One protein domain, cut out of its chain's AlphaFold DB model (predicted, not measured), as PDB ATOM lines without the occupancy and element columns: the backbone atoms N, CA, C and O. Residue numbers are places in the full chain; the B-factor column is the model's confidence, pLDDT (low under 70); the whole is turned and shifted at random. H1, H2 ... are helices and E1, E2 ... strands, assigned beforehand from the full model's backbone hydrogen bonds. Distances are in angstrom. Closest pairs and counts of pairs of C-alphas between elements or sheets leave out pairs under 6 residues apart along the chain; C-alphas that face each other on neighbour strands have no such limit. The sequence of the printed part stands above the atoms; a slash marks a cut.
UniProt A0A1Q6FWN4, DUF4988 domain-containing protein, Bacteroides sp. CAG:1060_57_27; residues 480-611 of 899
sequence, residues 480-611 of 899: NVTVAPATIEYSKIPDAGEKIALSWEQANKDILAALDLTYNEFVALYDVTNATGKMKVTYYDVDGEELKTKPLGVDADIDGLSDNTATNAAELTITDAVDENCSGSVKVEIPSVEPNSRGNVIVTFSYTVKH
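Overview. This is residues 480 to 611 of the 899 residues of the protein "DUF4988 domain-containing protein" of Bacteroides sp. CAG:1060_57_27 (UniProt A0A1Q6FWN4). Two sheets stand face to face as a sandwich: a twisted sheet of E1, E2, E4, E7 and E8, and a smaller sheet of E3, E6 and E5. The short helices H1, H2 and H3 gather at one end of it. The printed part has 132 residues, with three named helices and eight named strands in the order E1 E2 E3 H1 H2 E4 E5 H3 E6 E7 E8, class mixed. The larger sheet is branched and mixed, the smaller runs E3 E6 E5, antiparallel. The whole is compact, with a radius of gyration of the C-alphas of 15.0 A and spans of 44 by 30 by 25 A.

Along the chain. In the larger sheet, E8 is residues 601 to 610, 29.8 A long, ending at C-alpha 610 (34.493, 34.488, 47.218). E7 is residues 583 to 590, 23.3 A; E4 536 to 540, 13.0 A; E2 486 to 489; and E1 480 to 482, beginning at C-alpha 480 (52.656, 41.955, 28.540). In the smaller sheet, E6 is residues 568 to 574, 15.7 A; E3 498 to 503, 14.9 A; and E5 554 to 557. H1 is residues 504 to 512, 10.0 A; H2 519 to 525; and H3 559 to 562.

Arrangement. E7 and E8 form an antiparallel hairpin, with N 586 and O 605 at 2.8 A. E4 is antiparallel to E7 on its other side, with N 538 and O 587 at 2.8 A. E1 and E2 lie on one side of E8, both parallel to it, E1 with N 481 and O 602 at 2.8 A, E2 with N 488 and O 608 at 2.8 A. The sheets' facing parts are 8.7 A centre to centre, their strands at 29 degrees. E6 is antiparallel to E3, with N 500 and O 572 at 2.8 A, and to E5, with N 557 and O 571 at 2.8 A. H1 is on the larger sheet at a height over the sheet of 10.6 A, and only grazes the smaller with residues 504 to 508. H3 stands at the smaller sheet's level, its height over the sheet 2.8 A. H2, on neither sheet, is close to but not clearly touching H1, the closest C-alphas being those of Leu 512 and Tyr 519 at 6.8 A. Every O i to N i+4 pair is within hydrogen-bond range in H2, 4 of 5 in H1; H3 is too short for one.

Size, cuts and confidence. The C-alphas farthest apart, of Ser 491 and Asn 596, are 47.0 A apart. The printed part has no cut. The link E4 to E5, residues 541 to 553, is long. Residues 530 to 533 and 595 to 597 have pLDDT under 70; the mean of the printed part is 89.4.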
ATOM      1  N   ASN A 480      53.698  42.437  27.638       95.00
ATOM      2  CA  ASN A 480      52.656  41.955  28.540       95.00
ATOM      3  C   ASN A 480      53.217  41.661  29.939       95.00
ATOM      4  O   ASN A 480      54.201  40.936  30.088       95.00
ATOM      5  N   VAL A 481      52.548  42.175  30.971       95.38
ATOM      6  CA  VAL A 481      52.871  41.968  32.388       95.38
ATOM      7  C   VAL A 481      51.627  41.472  33.114       95.38
ATOM      8  O   VAL A 481      50.561  42.075  33.018       95.38
ATOM      9  N   THR A 482      51.750  40.383  33.870       95.06
ATOM     10  CA  THR A 482      50.650  39.829  34.671       95.06
ATOM     11  C   THR A 482      50.920  40.047  36.153       95.06
ATOM     12  O   THR A 482      51.984  39.690  36.659       95.06
ATOM     13  N   VAL A 483      49.941  40.602  36.858       94.50
ATOM     14  CA  VAL A 483      49.942  40.718  38.317       94.50
ATOM     15  C   VAL A 483      49.341  39.445  38.905       94.50
ATOM     16  O   VAL A 483      48.351  38.922  38.394       94.50
ATOM     17  N   ALA A 484      49.964  38.915  39.960       89.44
ATOM     18  CA  ALA A 484      49.515  37.677  40.587       89.44
ATOM     19  C   ALA A 484      48.053  37.794  41.066       89.44
ATOM     20  O   ALA A 484      47.684  38.827  41.629       89.44
ATOM     21  N   PRO A 485      47.227  36.749  40.872       85.75
ATOM     22  CA  PRO A 485      45.825  36.798  41.255       85.75
ATOM     23  C   PRO A 485      45.663  36.867  42.776       85.75
ATOM     24  O   PRO A 485      46.393  36.200  43.515       85.75
ATOM     25  N   ALA A 486      44.660  37.616  43.235       84.00
ATOM     26  CA  ALA A 486      44.245  37.644  44.636       84.00
ATOM     27  C   ALA A 486      42.876  36.972  44.818       84.00
ATOM     28  O   ALA A 486      41.963  37.170  44.015       84.00
ATOM     29  N   THR A 487      42.739  36.177  45.885       92.31
ATOM     30  CA  THR A 487      41.438  35.694  46.367       92.31
ATOM     31  C   THR A 487      40.989  36.580  47.517       92.31
ATOM     32  O   THR A 487      41.692  36.678  48.523       92.31
ATOM     33  N   ILE A 488      39.835  37.212  47.353       92.69
ATOM     34  CA  ILE A 488      39.268  38.192  48.274       92.69
ATOM     35  C   ILE A 488      37.997  37.586  48.861       92.69
ATOM     36  O   ILE A 488      37.144  37.107  48.119       92.69
ATOM     37  N   GLU A 489      37.880  37.578  50.184       91.94
ATOM     38  CA  GLU A 489      36.635  37.196  50.853       91.94
ATOM     39  C   GLU A 489      35.731  38.430  50.943       91.94
ATOM     40  O   GLU A 489      36.123  39.428  51.550       91.94
ATOM     41  N   TYR A 490      34.538  38.360  50.347       91.62
ATOM     42  CA  TYR A 490      33.605  39.483  50.209       91.62
ATOM     43  C   TYR A 490      33.324  40.153  51.554       91.62
ATOM     44  O   TYR A 490      33.421  41.370  51.678       91.62
ATOM     45  N   SER A 491      33.105  39.347  52.598       86.56
ATOM     46  CA  SER A 491      32.807  39.826  53.954       86.56
ATOM     47  C   SER A 491      33.962  40.550  54.658       86.56
ATOM     48  O   SER A 491      33.826  40.996  55.797       86.56
ATOM     49  N   LYS A 492      35.139  40.612  54.028       88.62
ATOM     50  CA  LYS A 492      36.351  41.239  54.567       88.62
ATOM     51  C   LYS A 492      36.834  42.415  53.725       88.62
ATOM     52  O   LYS A 492      37.869  42.984  54.069       88.62
ATOM     53  N   ILE A 493      36.109  42.787  52.667       90.50
ATOM     54  CA  ILE A 493      36.438  43.967  51.866       90.50
ATOM     55  C   ILE A 493      36.221  45.216  52.736       90.50
ATOM     56  O   ILE A 493      35.114  45.409  53.237       90.50
ATOM     57  N   PRO A 494      37.247  46.056  52.955       89.75
ATOM     58  CA  PRO A 494      37.110  47.275  53.748       89.75
ATOM     59  C   PRO A 494      36.409  48.394  52.957       89.75
ATOM     60  O   PRO A 494      36.422  48.381  51.732       89.75
ATOM     61  N   ASP A 495      35.930  49.441  53.642       84.56
ATOM     62  CA  ASP A 495      35.285  50.621  53.016       84.56
ATOM     63  C   ASP A 495      36.129  51.288  51.912       84.56
ATOM     64  O   ASP A 495      35.605  51.898  50.985       84.56
ATOM     65  N   ALA A 496      37.458  51.214  52.027       87.31
ATOM     66  CA  ALA A 496      38.384  51.775  51.043       87.31
ATOM     67  C   ALA A 496      38.621  50.858  49.823       87.31
ATOM     68  O   ALA A 496      39.335  51.255  48.903       87.31
ATOM     69  N   GLY A 497      38.057  49.648  49.837       91.94
ATOM     70  CA  GLY A 497      38.322  48.569  48.893       91.94
ATOM     71  C   GLY A 497      39.610  47.792  49.187       91.94
ATOM     72  O   GLY A 497      40.562  48.297  49.785       91.94
ATOM     73  N   GLU A 498      39.633  46.539  48.747       93.94
ATOM     74  CA  GLU A 498      40.807  45.672  48.756       93.94
ATOM     75  C   GLU A 498      41.654  45.937  47.505       93.94
ATOM     76  O   GLU A 498      41.123  46.115  46.409       93.94
ATOM     77  N   LYS A 499      42.982  45.971  47.653       93.12
ATOM     78  CA  LYS A 499      43.896  46.410  46.589       93.12
ATOM     79  C   LYS A 499      44.780  45.279  46.085       93.12
ATOM     80  O   LYS A 499      45.527  44.673  46.849       93.12
ATOM     81  N   ILE A 500      44.784  45.070  44.772       94.94
ATOM     82  CA  ILE A 500      45.722  44.195  44.066       94.94
ATOM     83  C   ILE A 500      46.734  45.084  43.351       94.94
ATOM     84  O   ILE A 500      46.385  45.794  42.415       94.94
ATOM     85  N   ALA A 501      47.990  45.072  43.790       94.50
ATOM     86  CA  ALA A 501      48.982  46.043  43.342       94.50
ATOM     87  C   ALA A 501      50.057  45.449  42.420       94.50
ATOM     88  O   ALA A 501      50.660  44.416  42.718       94.50
ATOM     89  N   LEU A 502      50.382  46.180  41.353       95.81
ATOM     90  CA  LEU A 502      51.681  46.119  40.692       95.81
ATOM     91  C   LEU A 502      52.665  46.969  41.508       95.81
ATOM     92  O   LEU A 502      52.684  48.199  41.410       95.81
ATOM     93  N   SER A 503      53.492  46.320  42.325       95.19
ATOM     94  CA  SER A 503      54.507  47.015  43.121       95.19
ATOM     95  C   SER A 503      55.597  47.638  42.240       95.19
ATOM     96  O   SER A 503      55.877  47.165  41.135       95.19
ATOM     97  N   TRP A 504      56.286  48.663  42.753       94.50
ATOM     98  CA  TRP A 504      57.445  49.240  42.062       94.50
ATOM     99  C   TRP A 504      58.598  48.249  41.885       94.50
ATOM    100  O   TRP A 504      59.329  48.332  40.903       94.50
ATOM    101  N   GLU A 505      58.755  47.282  42.793       94.50
ATOM    102  CA  GLU A 505      59.727  46.197  42.624       94.50
ATOM    103  C   GLU A 505      59.424  45.377  41.363       94.50
ATOM    104  O   GLU A 505      60.318  45.158  40.542       94.50
ATOM    105  N   GLN A 506      58.156  44.998  41.173       95.50
ATOM    106  CA  GLN A 506      57.729  44.251  39.996       95.50
ATOM    107  C   GLN A 506      57.806  45.109  38.731       95.50
ATOM    108  O   GLN A 506      58.372  44.661  37.743       95.50
ATOM    109  N   ALA A 507      57.319  46.352  38.757       95.00
ATOM    110  CA  ALA A 507      57.375  47.252  37.602       95.00
ATOM    111  C   ALA A 507      58.820  47.522  37.139       95.00
ATOM    112  O   ALA A 507      59.111  47.505  35.943       95.00
ATOM    113  N   ASN A 508      59.759  47.695  38.074       94.44
ATOM    114  CA  ASN A 508      61.171  47.882  37.739       94.44
ATOM    115  C   ASN A 508      61.767  46.665  37.019       94.44
ATOM    116  O   ASN A 508      62.587  46.821  36.117       94.44
ATOM    117  N   LYS A 509      61.373  45.454  37.414       94.06
ATOM    118  CA  LYS A 509      61.884  44.208  36.836       94.06
ATOM    119  C   LYS A 509      61.189  43.855  35.522       94.06
ATOM    120  O   LYS A 509      61.852  43.560  34.530       94.06
ATOM    121  N   ASP A 510      59.868  43.880  35.535       95.69
ATOM    122  CA  ASP A 510      59.046  43.317  34.477       95.69
ATOM    123  C   ASP A 510      58.685  44.340  33.411       95.69
ATOM    124  O   ASP A 510      58.330  43.921  32.325       95.69
ATOM    125  N   ILE A 511      58.799  45.647  33.671       95.06
ATOM    126  CA  ILE A 511      58.603  46.696  32.658       95.06
ATOM    127  C   ILE A 511      59.948  47.346  32.334       95.06
ATOM    128  O   ILE A 511      60.458  47.179  31.231       95.06
ATOM    129  N   LEU A 512      60.555  48.054  33.293       92.38
ATOM    130  CA  LEU A 512      61.722  48.899  33.011       92.38
ATOM    131  C   LEU A 512      62.942  48.086  32.562       92.38
ATOM    132  O   LEU A 512      63.507  48.359  31.506       92.38
ATOM    133  N   ALA A 513      63.330  47.059  33.321       90.62
ATOM    134  CA  ALA A 513      64.473  46.221  32.965       90.62
ATOM    135  C   ALA A 513      64.201  45.340  31.734       90.62
ATOM    136  O   ALA A 513      65.119  45.097  30.956       90.62
ATOM    137  N   ALA A 514      62.959  44.883  31.536       89.00
ATOM    138  CA  ALA A 514      62.577  44.090  30.366       89.00
ATOM    139  C   ALA A 514      62.632  44.902  29.062       89.00
ATOM    140  O   ALA A 514      63.022  44.372  28.024       89.00
ATOM    141  N   LEU A 515      62.289  46.191  29.133       88.25
ATOM    142  CA  LEU A 515      62.349  47.131  28.011       88.25
ATOM    143  C   LEU A 515      63.712  47.832  27.871       88.25
ATOM    144  O   LEU A 515      63.890  48.602  26.928       88.25
ATOM    145  N   ASP A 516      64.656  47.577  28.785       89.50
ATOM    146  CA  ASP A 516      65.960  48.253  28.888       89.50
ATOM    147  C   ASP A 516      65.840  49.789  28.983       89.50
ATOM    148  O   ASP A 516      66.521  50.541  28.285       89.50
ATOM    149  N   LEU A 517      64.930  50.267  29.839       88.44
ATOM    150  CA  LEU A 517      64.645  51.689  30.046       88.44
ATOM    151  C   LEU A 517      64.899  52.113  31.493       88.44
ATOM    152  O   LEU A 517      64.582  51.404  32.447       88.44
ATOM    153  N   THR A 518      65.387  53.337  31.680       89.62
ATOM    154  CA  THR A 518      65.254  54.036  32.962       89.62
ATOM    155  C   THR A 518      63.824  54.550  33.148       89.62
ATOM    156  O   THR A 518      63.078  54.729  32.188       89.62
ATOM    157  N   TYR A 519      63.442  54.868  34.388       90.94
ATOM    158  CA  TYR A 519      62.122  55.440  34.678       90.94
ATOM    159  C   TYR A 519      61.819  56.701  33.847       90.94
ATOM    160  O   TYR A 519      60.767  56.799  33.227       90.94
ATOM    161  N   ASN A 520      62.765  57.644  33.767       89.38
ATOM    162  CA  ASN A 520      62.566  58.883  33.010       89.38
ATOM    163  C   ASN A 520      62.414  58.632  31.502       89.38
ATOM    164  O   ASN A 520      61.687  59.361  30.834       89.38
ATOM    165  N   GLU A 521      63.097  57.619  30.962       87.19
ATOM    166  CA  GLU A 521      62.932  57.218  29.560       87.19
ATOM    167  C   GLU A 521      61.576  56.553  29.333       87.19
ATOM    168  O   GLU A 521      60.932  56.829  28.326       87.19
ATOM    169  N   PHE A 522      61.099  55.743  30.280       90.38
ATOM    170  CA  PHE A 522      59.772  55.139  30.214       90.38
ATOM    171  C   PHE A 522      58.661  56.198  30.186       90.38
ATOM    172  O   PHE A 522      57.858  56.199  29.258       90.38
ATOM    173  N   VAL A 523      58.677  57.166  31.108       90.31
ATOM    174  CA  VAL A 523      57.706  58.282  31.145       90.31
ATOM    175  C   VAL A 523      57.766  59.153  29.878       90.31
ATOM    176  O   VAL A 523      56.776  59.767  29.494       90.31
ATOM    177  N   ALA A 524      58.922  59.223  29.208       85.56
ATOM    178  CA  ALA A 524      59.071  59.965  27.957       85.56
ATOM    179  C   ALA A 524      58.591  59.186  26.718       85.56
ATOM    180  O   ALA A 524      58.248  59.811  25.715       85.56
ATOM    181  N   LEU A 525      58.603  57.849  26.766       86.19
ATOM    182  CA  LEU A 525      58.304  56.956  25.637       86.19
ATOM    183  C   LEU A 525      56.920  56.292  25.715       86.19
ATOM    184  O   LEU A 525      56.462  55.719  24.719       86.19
ATOM    185  N   TYR A 526      56.235  56.415  26.851       89.38
ATOM    186  CA  TYR A 526      54.908  55.860  27.105       89.38
ATOM    187  C   TYR A 526      53.990  56.885  27.771       89.38
ATOM    188  O   TYR A 526      54.428  57.710  28.572       89.38
ATOM    189  N   ASP A 527      52.701  56.833  27.441       89.06
ATOM    190  CA  ASP A 527      51.681  57.699  28.035       89.06
ATOM    191  C   ASP A 527      51.252  57.133  29.398       89.06
ATOM    192  O   ASP A 527      50.340  56.317  29.495       89.06
ATOM    193  N   VAL A 528      51.977  57.514  30.453       85.88
ATOM    194  CA  VAL A 528      51.807  56.982  31.821       85.88
ATOM    195  C   VAL A 528      50.843  57.796  32.691       85.88
ATOM    196  O   VAL A 528      50.796  57.608  33.902       85.88
ATOM    197  N   THR A 529      50.111  58.741  32.098       78.44
ATOM    198  CA  THR A 529      49.116  59.560  32.801       78.44
ATOM    199  C   THR A 529      47.775  59.451  32.103       78.44
ATOM    200  O   THR A 529      47.705  59.596  30.883       78.44
ATOM    201  N   ASN A 530      46.682  59.348  32.858       64.44
ATOM    202  CA  ASN A 530      45.346  59.350  32.258       64.44
ATOM    203  C   ASN A 530      44.908  60.742  31.732       64.44
ATOM    204  O   ASN A 530      43.855  60.894  31.116       64.44
ATOM    205  N   ALA A 531      45.729  61.784  31.918       61.28
ATOM    206  CA  ALA A 531      45.445  63.155  31.485       61.28
ATOM    207  C   ALA A 531      45.217  63.300  29.966       61.28
ATOM    208  O   ALA A 531      44.580  64.255  29.519       61.28
ATOM    209  N   THR A 532      45.740  62.370  29.165       60.00
ATOM    210  CA  THR A 532      45.621  62.361  27.700       60.00
ATOM    211  C   THR A 532      44.423  61.550  27.192       60.00
ATOM    212  O   THR A 532      44.121  61.620  25.998       60.00
ATOM    213  N   GLY A 533      43.757  60.782  28.067       64.44
ATOM    214  CA  GLY A 533      42.639  59.892  27.731       64.44
ATOM    215  C   GLY A 533      42.990  58.759  26.759       64.44
ATOM    216  O   GLY A 533      42.092  58.194  26.139       64.44
ATOM    217  N   LYS A 534      44.284  58.461  26.556       70.25
ATOM    218  CA  LYS A 534      44.738  57.421  25.614       70.25
ATOM    219  C   LYS A 534      44.877  56.038  26.239       70.25
ATOM    220  O   LYS A 534      44.976  55.062  25.502       70.25
ATOM    221  N   MET A 535      44.937  55.960  27.562       82.31
ATOM    222  CA  MET A 535      45.059  54.692  28.269       82.31
ATOM    223  C   MET A 535      43.737  53.936  28.177       82.31
ATOM    224  O   MET A 535      42.674  54.513  28.412       82.31
ATOM    225  N   LYS A 536      43.799  52.654  27.816       87.81
ATOM    226  CA  LYS A 536      42.607  51.812  27.680       87.81
ATOM    227  C   LYS A 536      42.560  50.826  28.839       87.81
ATOM    228  O   LYS A 536      43.462  50.012  28.994       87.81
ATOM    229  N   VAL A 537      41.494  50.882  29.633       91.38
ATOM    230  CA  VAL A 537      41.185  49.859  30.638       91.38
ATOM    231  C   VAL A 537      40.065  48.994  30.088       91.38
ATOM    232  O   VAL A 537      39.009  49.504  29.717       91.38
ATOM    233  N   THR A 538      40.317  47.694  30.002       94.50
ATOM    234  CA  THR A 538      39.382  46.713  29.452       94.50
ATOM    235  C   THR A 538      39.135  45.623  30.483       94.50
ATOM    236  O   THR A 538      40.073  45.168  31.140       94.50
ATOM    237  N   TYR A 539      37.881  45.212  30.630       95.00
ATOM    238  CA  TYR A 539      37.442  44.249  31.633       95.00
ATOM    239  C   TYR A 539      37.037  42.953  30.944       95.00
ATOM    240  O   TYR A 539      36.458  42.992  29.862       95.00
ATOM    241  N   TYR A 540      37.336  41.826  31.575       93.81
ATOM    242  CA  TYR A 540      37.053  40.499  31.051       93.81
ATOM    243  C   TYR A 540      36.423  39.634  32.134       93.81
ATOM    244  O   TYR A 540      36.780  39.758  33.313       93.81
ATOM    245  N   ASP A 541      35.516  38.753  31.730       91.06
ATOM    246  CA  ASP A 541      34.929  37.753  32.618       91.06
ATOM    247  C   ASP A 541      35.891  36.580  32.905       91.06
ATOM    248  O   ASP A 541      37.084  36.615  32.582       91.06
ATOM    249  N   VAL A 542      35.372  35.552  33.580       88.00
ATOM    250  CA  VAL A 542      36.110  34.335  33.951       88.00
ATOM    251  C   VAL A 542      36.534  33.490  32.746       88.00
ATOM    252  O   VAL A 542      37.561  32.812  32.818       88.00
ATOM    253  N   ASP A 543      35.780  33.551  31.648       87.25
ATOM    254  CA  ASP A 543      36.049  32.801  30.419       87.25
ATOM    255  C   ASP A 543      37.020  33.558  29.495       87.25
ATOM    256  O   ASP A 543      37.582  32.985  28.558       87.25
ATOM    257  N   GLY A 544      37.303  34.824  29.818       84.81
ATOM    258  CA  GLY A 544      38.229  35.687  29.096       84.81
ATOM    259  C   GLY A 544      37.561  36.516  28.002       84.81
ATOM    260  O   GLY A 544      38.273  37.093  27.174       84.81
ATOM    261  N   GLU A 545      36.231  36.604  28.001       88.62
ATOM    262  CA  GLU A 545      35.463  37.419  27.063       88.62
ATOM    263  C   GLU A 545      35.415  38.882  27.525       88.62
ATOM    264  O   GLU A 545      35.314  39.183  28.716       88.62
ATOM    265  N   GLU A 546      35.530  39.818  26.577       94.06
ATOM    266  CA  GLU A 546      35.541  41.257  26.873       94.06
ATOM    267  C   GLU A 546      34.149  41.738  27.309       94.06
ATOM    268  O   GLU A 546      33.158  41.621  26.583       94.06
ATOM    269  N   LEU A 547      34.083  42.352  28.488       86.94
ATOM    270  CA  LEU A 547      32.863  42.927  29.027       86.94
ATOM    271  C   LEU A 547      32.585  44.288  28.387       86.94
ATOM    272  O   LEU A 547      33.404  45.206  28.427       86.94
ATOM    273  N   LYS A 548      31.367  44.454  27.858       88.81
ATOM    274  CA  LYS A 548      30.899  45.728  27.277       88.81
ATOM    275  C   LYS A 548      30.790  46.849  28.311       88.81
ATOM    276  O   LYS A 548      30.871  48.025  27.961       88.81
ATOM    277  N   THR A 549      30.567  46.485  29.568       88.81
ATOM    278  CA  THR A 549      30.401  47.403  30.691       88.81
ATOM    279  C   THR A 549      31.358  47.021  31.807       88.81
ATOM    280  O   THR A 549      31.506  45.843  32.126       88.81
ATOM    281  N   LYS A 550      31.978  48.029  32.424       91.12
ATOM    282  CA  LYS A 550      32.800  47.867  33.625       91.12
ATOM    283  C   LYS A 550      31.985  47.151  34.728       91.12
ATOM    284  O   LYS A 550      30.878  47.619  35.015       91.12
ATOM    285  N   PRO A 551      32.523  46.099  35.375       91.94
ATOM    286  CA  PRO A 551      31.924  45.503  36.567       91.94
ATOM    287  C   PRO A 551      31.791  46.518  37.704       91.94
ATOM    288  O   PRO A 551      32.691  47.333  37.939       91.94
ATOM    289  N   LEU A 552      30.676  46.463  38.431       92.62
ATOM    290  CA  LEU A 552      30.496  47.288  39.620       92.62
ATOM    291  C   LEU A 552      31.558  46.942  40.669       92.62
ATOM    292  O   LEU A 552      31.978  45.799  40.815       92.62
ATOM    293  N   GLY A 553      32.047  47.978  41.346       92.62
ATOM    294  CA  GLY A 553      33.035  47.855  42.406       92.62
ATOM    295  C   GLY A 553      34.453  47.446  41.997       92.62
ATOM    296  O   GLY A 553      35.252  47.185  42.891       92.62
ATOM    297  N   VAL A 554      34.789  47.412  40.701       95.06
ATOM    298  CA  VAL A 554      36.125  47.035  40.199       95.06
ATOM    299  C   VAL A 554      36.790  48.204  39.469       95.06
ATOM    300  O   VAL A 554      36.419  48.551  38.348       95.06
ATOM    301  N   ASP A 555      37.817  48.796  40.074       93.56
ATOM    302  CA  ASP A 555      38.443  50.035  39.601       93.56
ATOM    303  C   ASP A 555      39.959  49.911  39.462       93.56
ATOM    304  O   ASP A 555      40.648  49.587  40.422       93.56
ATOM    305  N   ALA A 556      40.495  50.190  38.272       91.88
ATOM    306  CA  ALA A 556      41.938  50.218  38.044       91.88
ATOM    307  C   ALA A 556      42.470  51.650  38.165       91.88
ATOM    308  O   ALA A 556      41.997  52.549  37.469       91.88
ATOM    309  N   ASP A 557      43.478  51.836  39.012       88.31
ATOM    310  CA  ASP A 557      44.249  53.065  39.165       88.31
ATOM    311  C   ASP A 557      45.708  52.799  38.788       88.31
ATOM    312  O   ASP A 557      46.335  51.821  39.181       88.31
ATOM    313  N   ILE A 558      46.256  53.675  37.972       85.88
ATOM    314  CA  ILE A 558      47.536  53.522  37.287       85.88
ATOM    315  C   ILE A 558      48.355  54.809  37.352       85.88
ATOM    316  O   ILE A 558      49.463  54.856  36.814       85.88
ATOM    317  N   ASP A 559      47.845  55.840  38.035       84.88
ATOM    318  CA  ASP A 559      48.511  57.136  38.157       84.88
ATOM    319  C   ASP A 559      49.868  57.007  38.865       84.88
ATOM    320  O   ASP A 559      50.769  57.820  38.639       84.88
ATOM    321  N   GLY A 560      50.058  55.933  39.641       88.81
ATOM    322  CA  GLY A 560      51.335  55.563  40.241       88.81
ATOM    323  C   GLY A 560      52.486  55.503  39.235       88.81
ATOM    324  O   GLY A 560      53.575  55.955  39.561       88.81
ATOM    325  N   LEU A 561      52.275  55.065  37.986       90.38
ATOM    326  CA  LEU A 561      53.331  54.996  36.960       90.38
ATOM    327  C   LEU A 561      53.905  56.374  36.594       90.38
ATOM    328  O   LEU A 561      55.043  56.464  36.126       90.38
ATOM    329  N   SER A 562      53.159  57.452  36.839       88.81
ATOM    330  CA  SER A 562      53.600  58.832  36.608       88.81
ATOM    331  C   SER A 562      54.424  59.439  37.752       88.81
ATOM    332  O   SER A 562      55.023  60.499  37.567       88.81
ATOM    333  N   ASP A 563      54.521  58.749  38.896       90.00
ATOM    334  CA  ASP A 563      55.311  59.160  40.060       90.00
ATOM    335  C   ASP A 563      56.039  57.959  40.690       90.00
ATOM    336  O   ASP A 563      55.470  57.180  41.455       90.00
ATOM    337  N   ASN A 564      57.346  57.831  40.440       87.31
ATOM    338  CA  ASN A 564      58.161  56.751  41.016       87.31
ATOM    339  C   ASN A 564      58.379  56.822  42.537       87.31
ATOM    340  O   ASN A 564      59.093  55.981  43.088       87.31
ATOM    341  N   THR A 565      57.784  57.802  43.218       88.31
ATOM    342  CA  THR A 565      57.711  57.870  44.680       88.31
ATOM    343  C   THR A 565      56.372  57.385  45.240       88.31
ATOM    344  O   THR A 565      56.240  57.250  46.460       88.31
ATOM    345  N   ALA A 566      55.402  57.067  44.371       90.81
ATOM    346  CA  ALA A 566      54.141  56.441  44.748       90.81
ATOM    347  C   ALA A 566      54.362  55.074  45.416       90.81
ATOM    348  O   ALA A 566      55.391  54.422  45.241       90.81
ATOM    349  N   THR A 567      53.374  54.619  46.193       90.06
ATOM    350  CA  THR A 567      53.486  53.349  46.934       90.06
ATOM    351  C   THR A 567      53.531  52.145  45.989       90.06
ATOM    352  O   THR A 567      54.366  51.258  46.166       90.06
ATOM    353  N   ASN A 568      52.688  52.144  44.956       94.00
ATOM    354  CA  ASN A 568      52.650  51.130  43.909       94.00
ATOM    355  C   ASN A 568      52.649  51.803  42.534       94.00
ATOM    356  O   ASN A 568      52.295  52.975  42.413       94.00
ATOM    357  N   ALA A 569      53.058  51.058  41.508       93.06
ATOM    358  CA  ALA A 569      53.062  51.548  40.136       93.06
ATOM    359  C   ALA A 569      51.633  51.578  39.566       93.06
ATOM    360  O   ALA A 569      51.231  52.557  38.952       93.06
ATOM    361  N   ALA A 570      50.848  50.533  39.815       93.00
ATOM    362  CA  ALA A 570      49.427  50.476  39.481       93.00
ATOM    363  C   ALA A 570      48.693  49.577  40.484       93.00
ATOM    364  O   ALA A 570      49.307  48.719  41.118       93.00
ATOM    365  N   GLU A 571      47.389  49.757  40.631       94.00
ATOM    366  CA  GLU A 571      46.537  49.057  41.586       94.00
ATOM    367  C   GLU A 571      45.160  48.773  40.969       94.00
ATOM    368  O   GLU A 571      44.592  49.600  40.264       94.00
ATOM    369  N   LEU A 572      44.595  47.608  41.272       95.44
ATOM    370  CA  LEU A 572      43.183  47.306  41.077       95.44
ATOM    371  C   LEU A 572      42.500  47.330  42.446       95.44
ATOM    372  O   LEU A 572      42.893  46.582  43.339       95.44
ATOM    373  N   THR A 573      41.493  48.179  42.608       95.44
ATOM    374  CA  THR A 573      40.671  48.286  43.815       95.44
ATOM    375  C   THR A 573      39.372  47.514  43.616       95.44
ATOM    376  O   THR A 573      38.648  47.745  42.648       95.44
ATOM    377  N   ILE A 574      39.081  46.606  44.545       95.81
ATOM    378  CA  ILE A 574      37.847  45.827  44.622       95.81
ATOM    379  C   ILE A 574      37.059  46.317  45.838       95.81
ATOM    380  O   ILE A 574      37.523  46.190  46.968       95.81
ATOM    381  N   THR A 575      35.892  46.906  45.612       95.00
ATOM    382  CA  THR A 575      35.006  47.443  46.662       95.00
ATOM    383  C   THR A 575      33.859  46.482  46.973       95.00
ATOM    384  O   THR A 575      33.640  45.514  46.248       95.00
ATOM    385  N   ASP A 576      33.120  46.758  48.043       91.19
ATOM    386  CA  ASP A 576      31.946  46.002  48.495       91.19
ATOM    387  C   ASP A 576      30.754  46.053  47.519       91.19
ATOM    388  O   ASP A 576      29.837  45.249  47.654       91.19
ATOM    389  N   ALA A 577      30.790  46.917  46.497       93.31
ATOM    390  CA  ALA A 577      29.812  46.959  45.405       93.31
ATOM    391  C   ALA A 577      29.993  45.852  44.343       93.31
ATOM    392  O   ALA A 577      29.207  45.786  43.398       93.31
ATOM    393  N   VAL A 578      31.048  45.038  44.441       93.12
ATOM    394  CA  VAL A 578      31.288  43.904  43.534       93.12
ATOM    395  C   VAL A 578      30.323  42.753  43.823       93.12
ATOM    396  O   VAL A 578      29.933  42.546  44.972       93.12
ATOM    397  N   ASP A 579      29.980  41.965  42.805       91.69
ATOM    398  CA  ASP A 579      29.232  40.722  43.005       91.69
ATOM    399  C   ASP A 579      30.060  39.704  43.803       91.69
ATOM    400  O   ASP A 579      31.261  39.506  43.579       91.69
ATOM    401  N   GLU A 580      29.412  39.014  44.730       88.81
ATOM    402  CA  GLU A 580      29.995  37.890  45.438       88.81
ATOM    403  C   GLU A 580      30.198  36.674  44.519       88.81
ATOM    404  O   GLU A 580      29.481  36.468  43.544       88.81
ATOM    405  N   ASN A 581      31.187  35.829  44.833       90.69
ATOM    406  CA  ASN A 581      31.498  34.620  44.055       90.69
ATOM    407  C   ASN A 581      31.811  34.877  42.566       90.69
ATOM    408  O   ASN A 581      31.640  33.989  41.728       90.69
ATOM    409  N   CYS A 582      32.316  36.069  42.240       91.12
ATOM    410  CA  CYS A 582      32.729  36.437  40.893       91.12
ATOM    411  C   CYS A 582      34.244  36.282  40.674       91.12
ATOM    412  O   CYS A 582      35.064  36.249  41.597       91.12
ATOM    413  N   SER A 583      34.642  36.226  39.407       93.56
ATOM    414  CA  SER A 583      36.046  36.311  39.012       93.56
ATOM    415  C   SER A 583      36.170  36.960  37.646       93.56
ATOM    416  O   SER A 583      35.241  36.899  36.843       93.56
ATOM    417  N   GLY A 584      37.319  37.569  37.392       93.44
ATOM    418  CA  GLY A 584      37.577  38.236  36.127       93.44
ATOM    419  C   GLY A 584      39.000  38.755  36.032       93.44
ATOM    420  O   GLY A 584      39.852  38.512  36.899       93.44
ATOM    421  N   SER A 585      39.258  39.488  34.955       94.69
ATOM    422  CA  SER A 585      40.535  40.162  34.756       94.69
ATOM    423  C   SER A 585      40.370  41.560  34.178       94.69
ATOM    424  O   SER A 585      39.384  41.881  33.518       94.69
ATOM    425  N   VAL A 586      41.352  42.412  34.452       96.19
ATOM    426  CA  VAL A 586      41.402  43.791  33.974       96.19
ATOM    427  C   VAL A 586      42.722  43.998  33.258       96.19
ATOM    428  O   VAL A 586      43.784  43.782  33.842       96.19
ATOM    429  N   LYS A 587      42.664  44.418  31.995       95.69
ATOM    430  CA  LYS A 587      43.841  44.797  31.210       95.69
ATOM    431  C   LYS A 587      43.923  46.308  31.113       95.69
ATOM    432  O   LYS A 587      42.997  46.954  30.627       95.69
ATOM    433  N   VAL A 588      45.049  46.851  31.549       93.69
ATOM    434  CA  VAL A 588      45.418  48.250  31.374       93.69
ATOM    435  C   VAL A 588      46.442  48.329  30.251       93.69
ATOM    436  O   VAL A 588      47.546  47.806  30.375       93.69
ATOM    437  N   GLU A 589      46.079  49.002  29.170       93.81
ATOM    438  CA  GLU A 589      46.947  49.283  28.034       93.81
ATOM    439  C   GLU A 589      47.570  50.676  28.188       93.81
ATOM    440  O   GLU A 589      46.874  51.699  28.184       93.81
ATOM    441  N   ILE A 590      48.894  50.702  28.335       92.75
ATOM    442  CA  ILE A 590      49.725  51.901  28.421       92.75
ATOM    443  C   ILE A 590      50.323  52.138  27.027       92.75
ATOM    444  O   ILE A 590      51.228  51.401  26.614       92.75
ATOM    445  N   PRO A 591      49.836  53.136  26.274       90.06
ATOM    446  CA  PRO A 591      50.216  53.287  24.884       90.06
ATOM    447  C   PRO A 591      51.614  53.891  24.739       90.06
ATOM    448  O   PRO A 591      52.003  54.793  25.489       90.06
ATOM    449  N   SER A 592      52.363  53.448  23.728       87.38
ATOM    450  CA  SER A 592      53.594  54.141  23.343       87.38
ATOM    451  C   SER A 592      53.281  55.500  22.705       87.38
ATOM    452  O   SER A 592      52.332  55.639  21.929       87.38
ATOM    453  N   VAL A 593      54.111  56.519  22.962       82.25
ATOM    454  CA  VAL A 593      54.055  57.774  22.181       82.25
ATOM    455  C   VAL A 593      54.572  57.608  20.748       82.25
ATOM    456  O   VAL A 593      54.280  58.453  19.902       82.25
ATOM    457  N   GLU A 594      55.275  56.513  20.444       79.12
ATOM    458  CA  GLU A 594      55.758  56.169  19.103       79.12
ATOM    459  C   GLU A 594      55.231  54.787  18.654       79.12
ATOM    460  O   GLU A 594      56.001  53.836  18.514       79.12
ATOM    461  N   PRO A 595      53.927  54.650  18.347       68.62
ATOM    462  CA  PRO A 595      53.297  53.354  18.049       68.62
ATOM    463  C   PRO A 595      53.820  52.672  16.770       68.62
ATOM    464  O   PRO A 595      53.484  51.529  16.488       68.62
ATOM    465  N   ASN A 596      54.641  53.367  15.974       64.38
ATOM    466  CA  ASN A 596      55.301  52.823  14.784       64.38
ATOM    467  C   ASN A 596      56.730  52.314  15.059       64.38
ATOM    468  O   ASN A 596      57.401  51.876  14.125       64.38
ATOM    469  N   SER A 597      57.217  52.397  16.301       67.38
ATOM    470  CA  SER A 597      58.545  51.909  16.698       67.38
ATOM    471  C   SER A 597      58.533  51.029  17.955       67.38
ATOM    472  O   SER A 597      59.501  50.295  18.162       67.38
ATOM    473  N   ARG A 598      57.482  51.083  18.792       78.56
ATOM    474  CA  ARG A 598      57.389  50.381  20.089       78.56
ATOM    475  C   ARG A 598      55.954  49.955  20.392       78.56
ATOM    476  O   ARG A 598      55.024  50.677  20.039       78.56
ATOM    477  N   GLY A 599      55.802  48.782  21.010       82.56
ATOM    478  CA  GLY A 599      54.495  48.239  21.386       82.56
ATOM    479  C   GLY A 599      53.984  48.895  22.649       82.56
ATOM    480  O   GLY A 599      54.718  49.636  23.303       82.56
ATOM    481  N   ASN A 600      52.731  48.639  22.987       92.31
ATOM    482  CA  ASN A 600      52.142  49.120  24.226       92.31
ATOM    483  C   ASN A 600      52.620  48.250  25.396       92.31
ATOM    484  O   ASN A 600      53.067  47.120  25.206       92.31
ATOM    485  N   VAL A 601      52.532  48.762  26.623       94.44
ATOM    486  CA  VAL A 601      52.678  47.919  27.818       94.44
ATOM    487  C   VAL A 601      51.287  47.527  28.291       94.44
ATOM    488  O   VAL A 601      50.469  48.396  28.576       94.44
ATOM    489  N   ILE A 602      51.019  46.226  28.386       95.19
ATOM    490  CA  ILE A 602      49.732  45.694  28.841       95.19
ATOM    491  C   ILE A 602      49.914  45.098  30.233       95.19
ATOM    492  O   ILE A 602      50.587  44.082  30.393       95.19
ATOM    493  N   VAL A 603      49.287  45.702  31.241       95.69
ATOM    494  CA  VAL A 603      49.257  45.177  32.613       95.69
ATOM    495  C   VAL A 603      47.934  44.455  32.840       95.69
ATOM    496  O   VAL A 603      46.872  45.060  32.741       95.69
ATOM    497  N   THR A 604      47.991  43.163  33.151       96.00
ATOM    498  CA  THR A 604      46.813  42.331  33.429       96.00
ATOM    499  C   THR A 604      46.711  42.041  34.921       96.00
ATOM    500  O   THR A 604      47.596  41.397  35.486       96.00
ATOM    501  N   PHE A 605      45.618  42.470  35.544       96.06
ATOM    502  CA  PHE A 605      45.221  42.088  36.898       96.06
ATOM    503  C   PHE A 605      44.171  40.983  36.828       96.06
ATOM    504  O   PHE A 605      43.271  41.041  35.993       96.06
ATOM    505  N   SER A 606      44.239  40.009  37.728       93.56
ATOM    506  CA  SER A 606      43.214  38.972  37.872       93.56
ATOM    507  C   SER A 606      42.736  38.926  39.315       93.56
ATOM    508  O   SER A 606      43.537  39.073  40.240       93.56
ATOM    509  N   TYR A 607      41.441  38.710  39.515       94.38
ATOM    510  CA  TYR A 607      40.844  38.673  40.845       94.38
ATOM    511  C   TYR A 607      39.790  37.572  40.954       94.38
ATOM    512  O   TYR A 607      39.180  37.142  39.972       94.38
ATOM    513  N   THR A 608      39.582  37.101  42.178       94.88
ATOM    514  CA  THR A 608      38.488  36.199  42.530       94.88
ATOM    515  C   THR A 608      37.900  36.671  43.844       94.88
ATOM    516  O   THR A 608      38.605  36.697  44.853       94.88
ATOM    517  N   VAL A 609      36.620  37.023  43.834       93.62
ATOM    518  CA  VAL A 609      35.852  37.320  45.041       93.62
ATOM    519  C   VAL A 609      35.100  36.057  45.418       93.62
ATOM    520  O   VAL A 609      34.404  35.476  44.594       93.62
ATOM    521  N   LYS A 610      35.259  35.601  46.653       92.31
ATOM    522  CA  LYS A 610      34.493  34.488  47.218       92.31
ATOM    523  C   LYS A 610      33.625  34.997  48.342       92.31
ATOM    524  O   LYS A 610      33.971  35.980  48.991       92.31
ATOM    525  N   HIS A 611      32.513  34.316  48.554       89.31
ATOM    526  CA  HIS A 611      31.685  34.566  49.707       89.31
ATOM    527  C   HIS A 611      31.182  33.260  50.308       89.31
ATOM    528  O   HIS A 611      30.396  32.544  49.686       89.31
TER     529      HIS A 611